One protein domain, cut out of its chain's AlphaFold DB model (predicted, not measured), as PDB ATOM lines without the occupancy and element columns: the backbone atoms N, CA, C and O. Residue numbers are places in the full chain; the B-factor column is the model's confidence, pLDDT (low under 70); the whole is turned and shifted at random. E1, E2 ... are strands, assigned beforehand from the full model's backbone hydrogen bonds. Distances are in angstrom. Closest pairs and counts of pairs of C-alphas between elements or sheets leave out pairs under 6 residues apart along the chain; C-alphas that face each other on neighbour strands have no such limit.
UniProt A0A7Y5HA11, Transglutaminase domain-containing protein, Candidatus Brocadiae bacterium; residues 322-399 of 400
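What this domain is: This is residues 322 to 399 of the 400 residues of the protein "Transglutaminase domain-containing protein" of Candidatus Brocadiae bacterium (UniProt A0A7Y5HA11). With little regular structure, seven short strands in two small sheets make an incomplete barrel; E3 runs on into E4 between the sheets, and residues 378 to 396 pass from E6 round to E7. The printed part has 78 residues, 29 in named strands E1 to E7, all strand. The sheets are E4 E5 E1 E7, mixed, and E3 E2 E6, antiparallel. The whole is compact: radius of gyration of the C-alphas 11.9 A, spans 33 by 30 by 21 A.

How they stand to each other: Within hydrogen-bond range, E1, residues 322 to 325, is antiparallel to E5, residues 363 to 367 (N 323 and O 365, 2.9 A), and parallel to E7, residues 397 to 399 (N 397 and O 322, 2.9 A). E2, residues 341 to 345, is antiparallel to E6, residues 372 to 377 (N 343 and O 374, 2.9 A), and makes a hairpin with E3, residues 350 to 352 (N 344 and O 351, 2.8 A). E4, residues 355 to 357, makes a hairpin with E5 (N 356 and O 364, 2.8 A).

Where its parts are: C-alpha 322 begins E1 at (16.005, -31.176, -15.137); E6 spans 17.3 A; C-alpha 399 ends E7 at (24.450, -31.384, -9.074).

The domain as a whole: The printed part has no cut. Links E1 to E2 and E6 to E7 are long. Residues 326 to 330 and 388 to 399 have pLDDT under 70.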
ATOM      1  N   ASP A 322      16.214 -30.063 -16.052       76.06
ATOM      2  CA  ASP A 322      16.005 -31.176 -15.137       76.06
ATOM      3  C   ASP A 322      17.284 -31.346 -14.308       76.06
ATOM      4  O   ASP A 322      18.358 -31.636 -14.835       76.06
ATOM      5  N   LEU A 323      17.174 -31.147 -13.001       78.06
ATOM      6  CA  LEU A 323      18.257 -31.388 -12.059       78.06
ATOM      7  C   LEU A 323      18.038 -32.707 -11.347       78.06
ATOM      8  O   LEU A 323      16.917 -33.029 -10.952       78.06
ATOM      9  N   ALA A 324      19.126 -33.442 -11.159       76.12
ATOM     10  CA  ALA A 324      19.181 -34.601 -10.285       76.12
ATOM     11  C   ALA A 324      20.297 -34.384  -9.268       76.12
ATOM     12  O   ALA A 324      21.411 -34.008  -9.635       76.12
ATOM     13  N   PHE A 325      20.010 -34.625  -7.995       74.31
ATOM     14  CA  PHE A 325      21.048 -34.603  -6.973       74.31
ATOM     15  C   PHE A 325      21.680 -35.990  -6.802       74.31
ATOM     16  O   PHE A 325      20.986 -37.006  -6.858       74.31
ATOM     17  N   GLU A 326      22.998 -36.040  -6.600       68.12
ATOM     18  CA  GLU A 326      23.695 -37.268  -6.196       68.12
ATOM     19  C   GLU A 326      23.549 -37.522  -4.688       68.12
ATOM     20  O   GLU A 326      23.197 -36.630  -3.920       68.12
ATOM     21  N   LYS A 327      23.826 -38.761  -4.250       66.25
ATOM     22  CA  LYS A 327      23.687 -39.171  -2.841       66.25
ATOM     23  C   LYS A 327      24.530 -38.309  -1.884       66.25
ATOM     24  O   LYS A 327      24.177 -38.151  -0.720       66.25
ATOM     25  N   VAL A 328      25.625 -37.738  -2.376       63.69
ATOM     26  CA  VAL A 328      26.491 -36.815  -1.641       63.69
ATOM     27  C   VAL A 328      26.618 -35.543  -2.469       63.69
ATOM     28  O   VAL A 328      26.877 -35.631  -3.664       63.69
ATOM     29  N   SER A 329      26.436 -34.383  -1.833       67.00
ATOM     30  CA  SER A 329      26.658 -33.072  -2.448       67.00
ATOM     31  C   SER A 329      27.253 -32.073  -1.441       67.00
ATOM     32  O   SER A 329      27.111 -32.281  -0.233       67.00
ATOM     33  N   PRO A 330      27.836 -30.938  -1.880       66.69
ATOM     34  CA  PRO A 330      28.230 -29.830  -1.007       66.69
ATOM     35  C   PRO A 330      27.100 -29.263  -0.137       66.69
ATOM     36  O   PRO A 330      27.365 -28.527   0.808       66.69
ATOM     37  N   LEU A 331      25.840 -29.554  -0.476       71.94
ATOM     38  CA  LEU A 331      24.655 -29.064   0.228       71.94
ATOM     39  C   LEU A 331      24.204 -29.992   1.368       71.94
ATOM     40  O   LEU A 331      23.409 -29.569   2.210       71.94
ATOM     41  N   GLY A 332      24.697 -31.233   1.391       75.19
ATOM     42  CA  GLY A 332      24.294 -32.266   2.339       75.19
ATOM     43  C   GLY A 332      24.346 -33.676   1.747       75.19
ATOM     44  O   GLY A 332      24.593 -33.874   0.552       75.19
ATOM     45  N   GLU A 333      24.097 -34.655   2.613       77.50
ATOM     46  CA  GLU A 333      23.966 -36.068   2.257       77.50
ATOM     47  C   GLU A 333      22.486 -36.431   2.076       77.50
ATOM     48  O   GLU A 333      21.657 -36.152   2.947       77.50
ATOM     49  N   PHE A 334      22.161 -37.057   0.944       76.56
ATOM     50  CA  PHE A 334      20.851 -37.654   0.703       76.56
ATOM     51  C   PHE A 334      20.770 -39.043   1.339       76.56
ATOM     52  O   PHE A 334      21.573 -39.946   1.088       76.56
ATOM     53  N   GLU A 335      19.713 -39.226   2.107       82.00
ATOM     54  CA  GLU A 335      19.319 -40.424   2.817       82.00
ATOM     55  C   GLU A 335      18.086 -40.977   2.098       82.00
ATOM     56  O   GLU A 335      17.067 -40.292   2.020       82.00
ATOM     57  N   PRO A 336      18.162 -42.189   1.515       77.69
ATOM     58  CA  PRO A 336      17.115 -42.687   0.634       77.69
ATOM     59  C   PRO A 336      15.724 -42.721   1.252       77.69
ATOM     60  O   PRO A 336      14.773 -42.625   0.488       77.69
ATOM     61  N   ASP A 337      15.606 -42.871   2.571       82.31
ATOM     62  CA  ASP A 337      14.337 -43.038   3.289       82.31
ATOM     63  C   ASP A 337      13.715 -41.717   3.769       82.31
ATOM     64  O   ASP A 337      12.562 -41.711   4.196       82.31
ATOM     65  N   GLU A 338      14.442 -40.605   3.657       85.12
ATOM     66  CA  GLU A 338      13.987 -39.285   4.090       85.12
ATOM     67  C   GLU A 338      13.151 -38.573   3.016       85.12
ATOM     68  O   GLU A 338      13.275 -38.814   1.808       85.12
ATOM     69  N   GLU A 339      12.294 -37.654   3.464       82.69
ATOM     70  CA  GLU A 339      11.568 -36.748   2.579       82.69
ATOM     71  C   GLU A 339      12.301 -35.419   2.426       82.69
ATOM     72  O   GLU A 339      12.785 -34.812   3.383       82.69
ATOM     73  N   TYR A 340      12.327 -34.938   1.188       86.56
ATOM     74  CA  TYR A 340      13.024 -33.722   0.812       86.56
ATOM     75  C   TYR A 340      12.080 -32.773   0.096       86.56
ATOM     76  O   TYR A 340      11.355 -33.162  -0.823       86.56
ATOM     77  N   ALA A 341      12.150 -31.503   0.473       89.31
ATOM     78  CA  ALA A 341      11.444 -30.426  -0.196       89.31
ATOM     79  C   ALA A 341      12.435 -29.542  -0.949       89.31
ATOM     80  O   ALA A 341      13.506 -29.203  -0.438       89.31
ATOM     81  N   VAL A 342      12.048 -29.138  -2.158       91.12
ATOM     82  CA  VAL A 342      12.752 -28.109  -2.921       91.12
ATOM     83  C   VAL A 342      11.928 -26.837  -2.868       91.12
ATOM     84  O   VAL A 342      10.729 -26.847  -3.154       91.12
ATOM     85  N   THR A 343      12.572 -25.735  -2.510       92.44
ATOM     86  CA  THR A 343      11.954 -24.411  -2.467       92.44
ATOM     87  C   THR A 343      12.726 -23.426  -3.332       92.44
ATOM     88  O   THR A 343      13.945 -23.535  -3.438       92.44
ATOM     89  N   VAL A 344      12.036 -22.449  -3.914       91.62
ATOM     90  CA  VAL A 344      12.603 -21.323  -4.669       91.62
ATOM     91  C   VAL A 344      12.363 -20.022  -3.906       91.62
ATOM     92  O   VAL A 344      11.335 -19.877  -3.247       91.62
ATOM     93  N   TRP A 345      13.307 -19.087  -3.968       89.62
ATOM     94  CA  TRP A 345      13.122 -17.755  -3.392       89.62
ATOM     95  C   TRP A 345      12.192 -16.913  -4.273       89.62
ATOM     96  O   TRP A 345      12.460 -16.735  -5.461       89.62
ATOM     97  N   ASP A 346      11.116 -16.375  -3.700       83.75
ATOM     98  CA  ASP A 346      10.139 -15.547  -4.426       83.75
ATOM     99  C   ASP A 346      10.327 -14.031  -4.243       83.75
ATOM    100  O   ASP A 346       9.593 -13.250  -4.848       83.75
ATOM    101  N   GLY A 347      11.328 -13.610  -3.461       79.50
ATOM    102  CA  GLY A 347      11.579 -12.207  -3.098       79.50
ATOM    103  C   GLY A 347      11.187 -11.865  -1.659       79.50
ATOM    104  O   GLY A 347      11.604 -10.834  -1.138       79.50
ATOM    105  N   THR A 348      10.416 -12.733  -1.001       81.06
ATOM    106  CA  THR A 348       9.981 -12.560   0.393       81.06
ATOM    107  C   THR A 348      10.133 -13.832   1.224       81.06
ATOM    108  O   THR A 348      10.493 -13.765   2.399       81.06
ATOM    109  N   ALA A 349       9.880 -14.994   0.624       86.81
ATOM    110  CA  ALA A 349       9.905 -16.285   1.283       86.81
ATOM    111  C   ALA A 349      10.411 -17.398   0.352       86.81
ATOM    112  O   ALA A 349      10.622 -17.234  -0.852       86.81
ATOM    113  N   TRP A 350      10.627 -18.564   0.961       90.44
ATOM    114  CA  TRP A 350      10.897 -19.808   0.256       90.44
ATOM    115  C   TRP A 350       9.575 -20.484  -0.103       90.44
ATOM    116  O   TRP A 350       8.854 -20.942   0.782       90.44
ATOM    117  N   SER A 351       9.286 -20.576  -1.398       90.56
ATOM    118  CA  SER A 351       8.063 -21.173  -1.934       90.56
ATOM    119  C   SER A 351       8.325 -22.579  -2.495       90.56
ATOM    120  O   SER A 351       9.358 -22.781  -3.139       90.56
ATOM    121  N   PRO A 352       7.441 -23.573  -2.279       91.12
ATOM    122  CA  PRO A 352       7.643 -24.933  -2.781       91.12
ATOM    123  C   PRO A 352       7.747 -25.005  -4.309       91.12
ATOM    124  O   PRO A 352       7.022 -24.321  -5.029       91.12
ATOM    125  N   VAL A 353       8.609 -25.893  -4.802       89.06
ATOM    126  CA  VAL A 353       8.729 -26.248  -6.221       89.06
ATOM    127  C   VAL A 353       8.329 -27.706  -6.397       89.06
ATOM    128  O   VAL A 353       8.642 -28.553  -5.560       89.06
ATOM    129  N   ALA A 354       7.653 -28.011  -7.505       87.81
ATOM    130  CA  ALA A 354       7.348 -29.386  -7.865       87.81
ATOM    131  C   ALA A 354       8.649 -30.192  -8.018       87.81
ATOM    132  O   ALA A 354       9.474 -29.919  -8.893       87.81
ATOM    133  N   ALA A 355       8.803 -31.197  -7.165       87.81
ATOM    134  CA  ALA A 355       9.930 -32.109  -7.150       87.81
ATOM    135  C   ALA A 355       9.415 -33.553  -7.137       87.81
ATOM    136  O   ALA A 355       8.321 -33.832  -6.645       87.81
ATOM    137  N   ARG A 356      10.193 -34.474  -7.704       86.81
ATOM    138  CA  ARG A 356       9.884 -35.907  -7.743       86.81
ATOM    139  C   ARG A 356      11.015 -36.705  -7.116       86.81
ATOM    140  O   ARG A 356      12.184 -36.382  -7.308       86.81
ATOM    141  N   ARG A 357      10.667 -37.787  -6.427       82.69
ATOM    142  CA  ARG A 357      11.647 -38.760  -5.941       82.69
ATOM    143  C   ARG A 357      12.142 -39.612  -7.107       82.69
ATOM    144  O   ARG A 357      11.348 -40.077  -7.927       82.69
ATOM    145  N   LEU A 358      13.454 -39.780  -7.204       81.19
ATOM    146  CA  LEU A 358      14.107 -40.621  -8.201       81.19
ATOM    147  C   LEU A 358      14.253 -42.052  -7.665       81.19
ATOM    148  O   LEU A 358      14.242 -42.276  -6.456       81.19
ATOM    149  N   GLN A 359      14.444 -43.028  -8.558       79.75
ATOM    150  CA  GLN A 359      14.666 -44.432  -8.168       79.75
ATOM    151  C   GLN A 359      15.900 -44.623  -7.272       79.75
ATOM    152  O   GLN A 359      15.960 -45.572  -6.501       79.75
ATOM    153  N   THR A 360      16.868 -43.709  -7.350       75.50
ATOM    154  CA  THR A 360      18.075 -43.693  -6.513       75.50
ATOM    155  C   THR A 360      17.825 -43.209  -5.078       75.50
ATOM    156  O   THR A 360      18.755 -43.210  -4.278       75.50
ATOM    157  N   GLY A 361      16.607 -42.762  -4.748       73.19
ATOM    158  CA  GLY A 361      16.273 -42.109  -3.477       73.19
ATOM    159  C   GLY A 361      16.518 -40.595  -3.466       73.19
ATOM    160  O   GLY A 361      16.025 -39.912  -2.577       73.19
ATOM    161  N   ALA A 362      17.216 -40.053  -4.467       76.31
ATOM    162  CA  ALA A 362      17.453 -38.618  -4.602       76.31
ATOM    163  C   ALA A 362      16.207 -37.845  -5.073       76.31
ATOM    164  O   ALA A 362      15.168 -38.421  -5.408       76.31
ATOM    165  N   VAL A 363      16.335 -36.520  -5.158       83.19
ATOM    166  CA  VAL A 363      15.284 -35.621  -5.652       83.19
ATOM    167  C   VAL A 363      15.620 -35.122  -7.049       83.19
ATOM    168  O   VAL A 363      16.763 -34.769  -7.337       83.19
ATOM    169  N   GLY A 364      14.608 -35.072  -7.913       85.62
ATOM    170  CA  GLY A 364      14.677 -34.401  -9.201       85.62
ATOM    171  C   GLY A 364      13.667 -33.266  -9.300       85.62
ATOM    172  O   GLY A 364      12.524 -33.414  -8.864       85.62
ATOM    173  N   PHE A 365      14.064 -32.139  -9.882       87.31
ATOM    174  CA  PHE A 365      13.188 -30.980 -10.062       87.31
ATOM    175  C   PHE A 365      13.590 -30.156 -11.284       87.31
ATOM    176  O   PHE A 365      14.664 -30.339 -11.850       87.31
ATOM    177  N   ARG A 366      12.698 -29.249 -11.679       85.88
ATOM    178  CA  ARG A 366      12.892 -28.319 -12.792       85.88
ATOM    179  C   ARG A 366      13.394 -26.975 -12.284       85.88
ATOM    180  O   ARG A 366      12.774 -26.402 -11.386       85.88
ATOM    181  N   ALA A 367      14.476 -26.471 -12.871       86.00
ATOM    182  CA  ALA A 367      15.136 -25.259 -12.399       86.00
ATOM    183  C   ALA A 367      15.502 -24.272 -13.511       86.00
ATOM    184  O   ALA A 367      15.715 -24.654 -14.655       86.00
ATOM    185  N   TRP A 368      15.632 -23.003 -13.139       83.88
ATOM    186  CA  TRP A 368      16.011 -21.891 -14.002       83.88
ATOM    187  C   TRP A 368      17.307 -21.266 -13.486       83.88
ATOM    188  O   TRP A 368      17.494 -21.099 -12.279       83.88
ATOM    189  N   ALA A 369      18.212 -20.912 -14.398       79.88
ATOM    190  CA  ALA A 369      19.550 -20.441 -14.040       79.88
ATOM    191  C   ALA A 369      19.548 -19.087 -13.310       79.88
ATOM    192  O   ALA A 369      20.492 -18.766 -12.589       79.88
ATOM    193  N   ASP A 370      18.509 -18.273 -13.484       82.69
ATOM    194  CA  ASP A 370      18.326 -16.955 -12.867       82.69
ATOM    195  C   ASP A 370      17.584 -17.006 -11.520       82.69
ATOM    196  O   ASP A 370      17.282 -15.958 -10.957       82.69
ATOM    197  N   ARG A 371      17.290 -18.198 -10.987       87.19
ATOM    198  CA  ARG A 371      16.600 -18.395  -9.704       87.19
ATOM    199  C   ARG A 371      17.552 -18.941  -8.634       87.19
ATOM    200  O   ARG A 371      18.566 -19.573  -8.938       87.19
ATOM    201  N   ALA A 372      17.186 -18.735  -7.367       90.38
ATOM    202  CA  ALA A 372      17.819 -19.402  -6.233       90.38
ATOM    203  C   ALA A 372      16.902 -20.446  -5.615       90.38
ATOM    204  O   ALA A 372      15.717 -20.198  -5.381       90.38
ATOM    205  N   TYR A 373      17.495 -21.583  -5.288       90.50
ATOM    206  CA  TYR A 373      16.814 -22.745  -4.751       90.50
ATOM    207  C   TYR A 373      17.406 -23.158  -3.417       90.50
ATOM    208  O   TYR A 373      18.526 -22.792  -3.070       90.50
ATOM    209  N   ARG A 374      16.645 -23.963  -2.687       91.06
ATOM    210  CA  ARG A 374      17.059 -24.604  -1.448       91.06
ATOM    211  C   ARG A 374      16.461 -26.001  -1.381       91.06
ATOM    212  O   ARG A 374      15.299 -26.183  -1.736       91.06
ATOM    213  N   VAL A 375      17.247 -26.954  -0.890       89.31
ATOM    214  CA  VAL A 375      16.779 -28.291  -0.505       89.31
ATOM    215  C   VAL A 375      16.730 -28.363   1.018       89.31
ATOM    216  O   VAL A 375      17.685 -27.963   1.681       89.31
ATOM    217  N   THR A 376      15.620 -28.844   1.573       88.56
ATOM    218  CA  THR A 376      15.429 -29.065   3.017       88.56
ATOM    219  C   THR A 376      14.929 -30.481   3.277       88.56
ATOM    220  O   THR A 376      14.200 -31.015   2.443       88.56
ATOM    221  N   GLY A 377      15.259 -31.050   4.437       85.81
ATOM    222  CA  GLY A 377      14.940 -32.437   4.806       85.81
ATOM    223  C   GLY A 377      16.206 -33.237   5.121       85.81
ATOM    224  O   GLY A 377      17.293 -32.863   4.666       85.81
ATOM    225  N   GLY A 378      16.085 -34.303   5.917       84.12
ATOM    226  CA  GLY A 378      17.224 -35.098   6.396       84.12
ATOM    227  C   GLY A 378      18.376 -34.230   6.929       84.12
ATOM    228  O   GLY A 378      18.166 -33.301   7.710       84.12
ATOM    229  N   LYS A 379      19.598 -34.491   6.448       81.38
ATOM    230  CA  LYS A 379      20.834 -33.761   6.802       81.38
ATOM    231  C   LYS A 379      21.125 -32.493   5.980       81.38
ATOM    232  O   LYS A 379      22.236 -31.968   6.052       81.38
ATOM    233  N   PHE A 380      20.184 -31.976   5.187       81.81
ATOM    234  CA  PHE A 380      20.419 -30.747   4.416       81.81
ATOM    235  C   PHE A 380      20.292 -29.499   5.288       81.81
ATOM    236  O   PHE A 380      19.236 -29.226   5.857       81.81
ATOM    237  N   ALA A 381      21.331 -28.661   5.287       77.12
ATOM    238  CA  ALA A 381      21.366 -27.398   6.036       77.12
ATOM    239  C   ALA A 381      20.490 -26.281   5.425       77.12
ATOM    240  O   ALA A 381      20.508 -25.138   5.886       77.12
ATOM    241  N   GLY A 382      19.751 -26.565   4.347       86.94
ATOM    242  CA  GLY A 382      18.909 -25.567   3.697       86.94
ATOM    243  C   GLY A 382      19.702 -24.412   3.082       86.94
ATOM    244  O   GLY A 382      19.232 -23.276   3.092       86.94
ATOM    245  N   ARG A 383      20.906 -24.662   2.559       88.50
ATOM    246  CA  ARG A 383      21.718 -23.606   1.946       88.50
ATOM    247  C   ARG A 383      21.174 -23.216   0.558       88.50
ATOM    248  O   ARG A 383      20.893 -24.109  -0.243       88.50
ATOM    249  N   PRO A 384      21.045 -21.910   0.256       90.19
ATOM    250  CA  PRO A 384      20.699 -21.427  -1.069       90.19
ATOM    251  C   PRO A 384      21.762 -21.791  -2.098       90.19
ATOM    252  O   PRO A 384      22.959 -21.660  -1.839       90.19
ATOM    253  N   PHE A 385      21.321 -22.171  -3.287       86.81
ATOM    254  CA  PHE A 385      22.184 -22.408  -4.435       86.81
ATOM    255  C   PHE A 385      21.539 -21.872  -5.713       86.81
ATOM    256  O   PHE A 385      20.319 -21.723  -5.810       86.81
ATOM    257  N   THR A 386      22.379 -21.577  -6.698       82.25
ATOM    258  CA  THR A 386      21.960 -21.254  -8.063       82.25
ATOM    259  C   THR A 386      22.340 -22.393  -8.992       82.25
ATOM    260  O   THR A 386      23.140 -23.265  -8.649       82.25
ATOM    261  N   VAL A 387      21.745 -22.391 -10.178       78.31
ATOM    262  CA  VAL A 387      21.974 -23.420 -11.186       78.31
ATOM    263  C   VAL A 387      22.765 -22.793 -12.316       78.31
ATOM    264  O   VAL A 387      22.380 -21.750 -12.842       78.31
ATOM    265  N   ASN A 388      23.879 -23.422 -12.673       68.69
ATOM    266  CA  ASN A 388      24.646 -23.062 -13.854       68.69
ATOM    267  C   ASN A 388      24.651 -24.285 -14.769       68.69
ATOM    268  O   ASN A 388      25.406 -25.229 -14.550       68.69
ATOM    269  N   ALA A 389      23.713 -24.311 -15.706       63.03
ATOM    270  CA  ALA A 389      23.477 -25.439 -16.588       63.03
ATOM    271  C   ALA A 389      23.371 -24.940 -18.025       63.03
ATOM    272  O   ALA A 389      22.763 -23.897 -18.264       63.03
ATOM    273  N   ASP A 390      23.955 -25.694 -18.955       58.28
ATOM    274  CA  ASP A 390      23.738 -25.495 -20.384       58.28
ATOM    275  C   ASP A 390      22.304 -25.946 -20.719       58.28
ATOM    276  O   ASP A 390      22.003 -27.136 -20.575       58.28
ATOM    277  N   PRO A 391      21.400 -25.040 -21.141       53.34
ATOM    278  CA  PRO A 391      20.024 -25.392 -21.486       53.34
ATOM    279  C   PRO A 391      19.928 -26.399 -22.642       53.34
ATOM    280  O   PRO A 391      18.878 -27.014 -22.820       53.34
ATOM    281  N   ALA A 392      20.998 -26.569 -23.429       54.47
ATOM    282  CA  ALA A 392      21.066 -27.523 -24.532       54.47
ATOM    283  C   ALA A 392      21.398 -28.962 -24.091       54.47
ATOM    284  O   ALA A 392      21.412 -29.870 -24.923       54.47
ATOM    285  N   ALA A 393      21.673 -29.200 -22.804       56.44
ATOM    286  CA  ALA A 393      21.934 -30.541 -22.297       56.44
ATOM    287  C   ALA A 393      20.658 -31.408 -22.345       56.44
ATOM    288  O   ALA A 393      19.708 -31.186 -21.600       56.44
ATOM    289  N   GLU A 394      20.649 -32.441 -23.196       55.06
ATOM    290  CA  GLU A 394      19.521 -33.385 -23.336       55.06
ATOM    291  C   GLU A 394      19.343 -34.322 -22.120       55.06
ATOM    292  O   GLU A 394      18.338 -35.022 -22.009       55.06
ATOM    293  N   SER A 395      20.319 -34.358 -21.206       59.66
ATOM    294  CA  SER A 395      20.305 -35.173 -19.985       59.66
ATOM    295  C   SER A 395      20.238 -34.296 -18.731       59.66
ATOM    296  O   SER A 395      20.784 -33.192 -18.747       59.66
ATOM    297  N   PRO A 396      19.628 -34.778 -17.628       62.56
ATOM    298  CA  PRO A 396      19.565 -34.026 -16.381       62.56
ATOM    299  C   PRO A 396      20.954 -33.580 -15.918       62.56
ATOM    300  O   PRO A 396      21.884 -34.390 -15.890       62.56
ATOM    301  N   VAL A 397      21.098 -32.315 -15.514       68.50
ATOM    302  CA  VAL A 397      22.359 -31.830 -14.947       68.50
ATOM    303  C   VAL A 397      22.465 -32.349 -13.522       68.50
ATOM    304  O   VAL A 397      21.654 -32.032 -12.647       68.50
ATOM    305  N   THR A 398      23.462 -33.198 -13.301       57.50
ATOM    306  CA  THR A 398      23.736 -33.753 -11.984       57.50
ATOM    307  C   THR A 398      24.467 -32.724 -11.132       57.50
ATOM    308  O   THR A 398      25.593 -32.339 -11.446       57.50
ATOM    309  N   VAL A 399      23.821 -32.272 -10.058       60.47
ATOM    310  CA  VAL A 399      24.450 -31.384  -9.074       60.47
ATOM    311  C   VAL A 399      25.282 -32.260  -8.144       60.47
ATOM    312  O   VAL A 399      24.724 -33.055  -7.384       60.47
TER     313      VAL A 399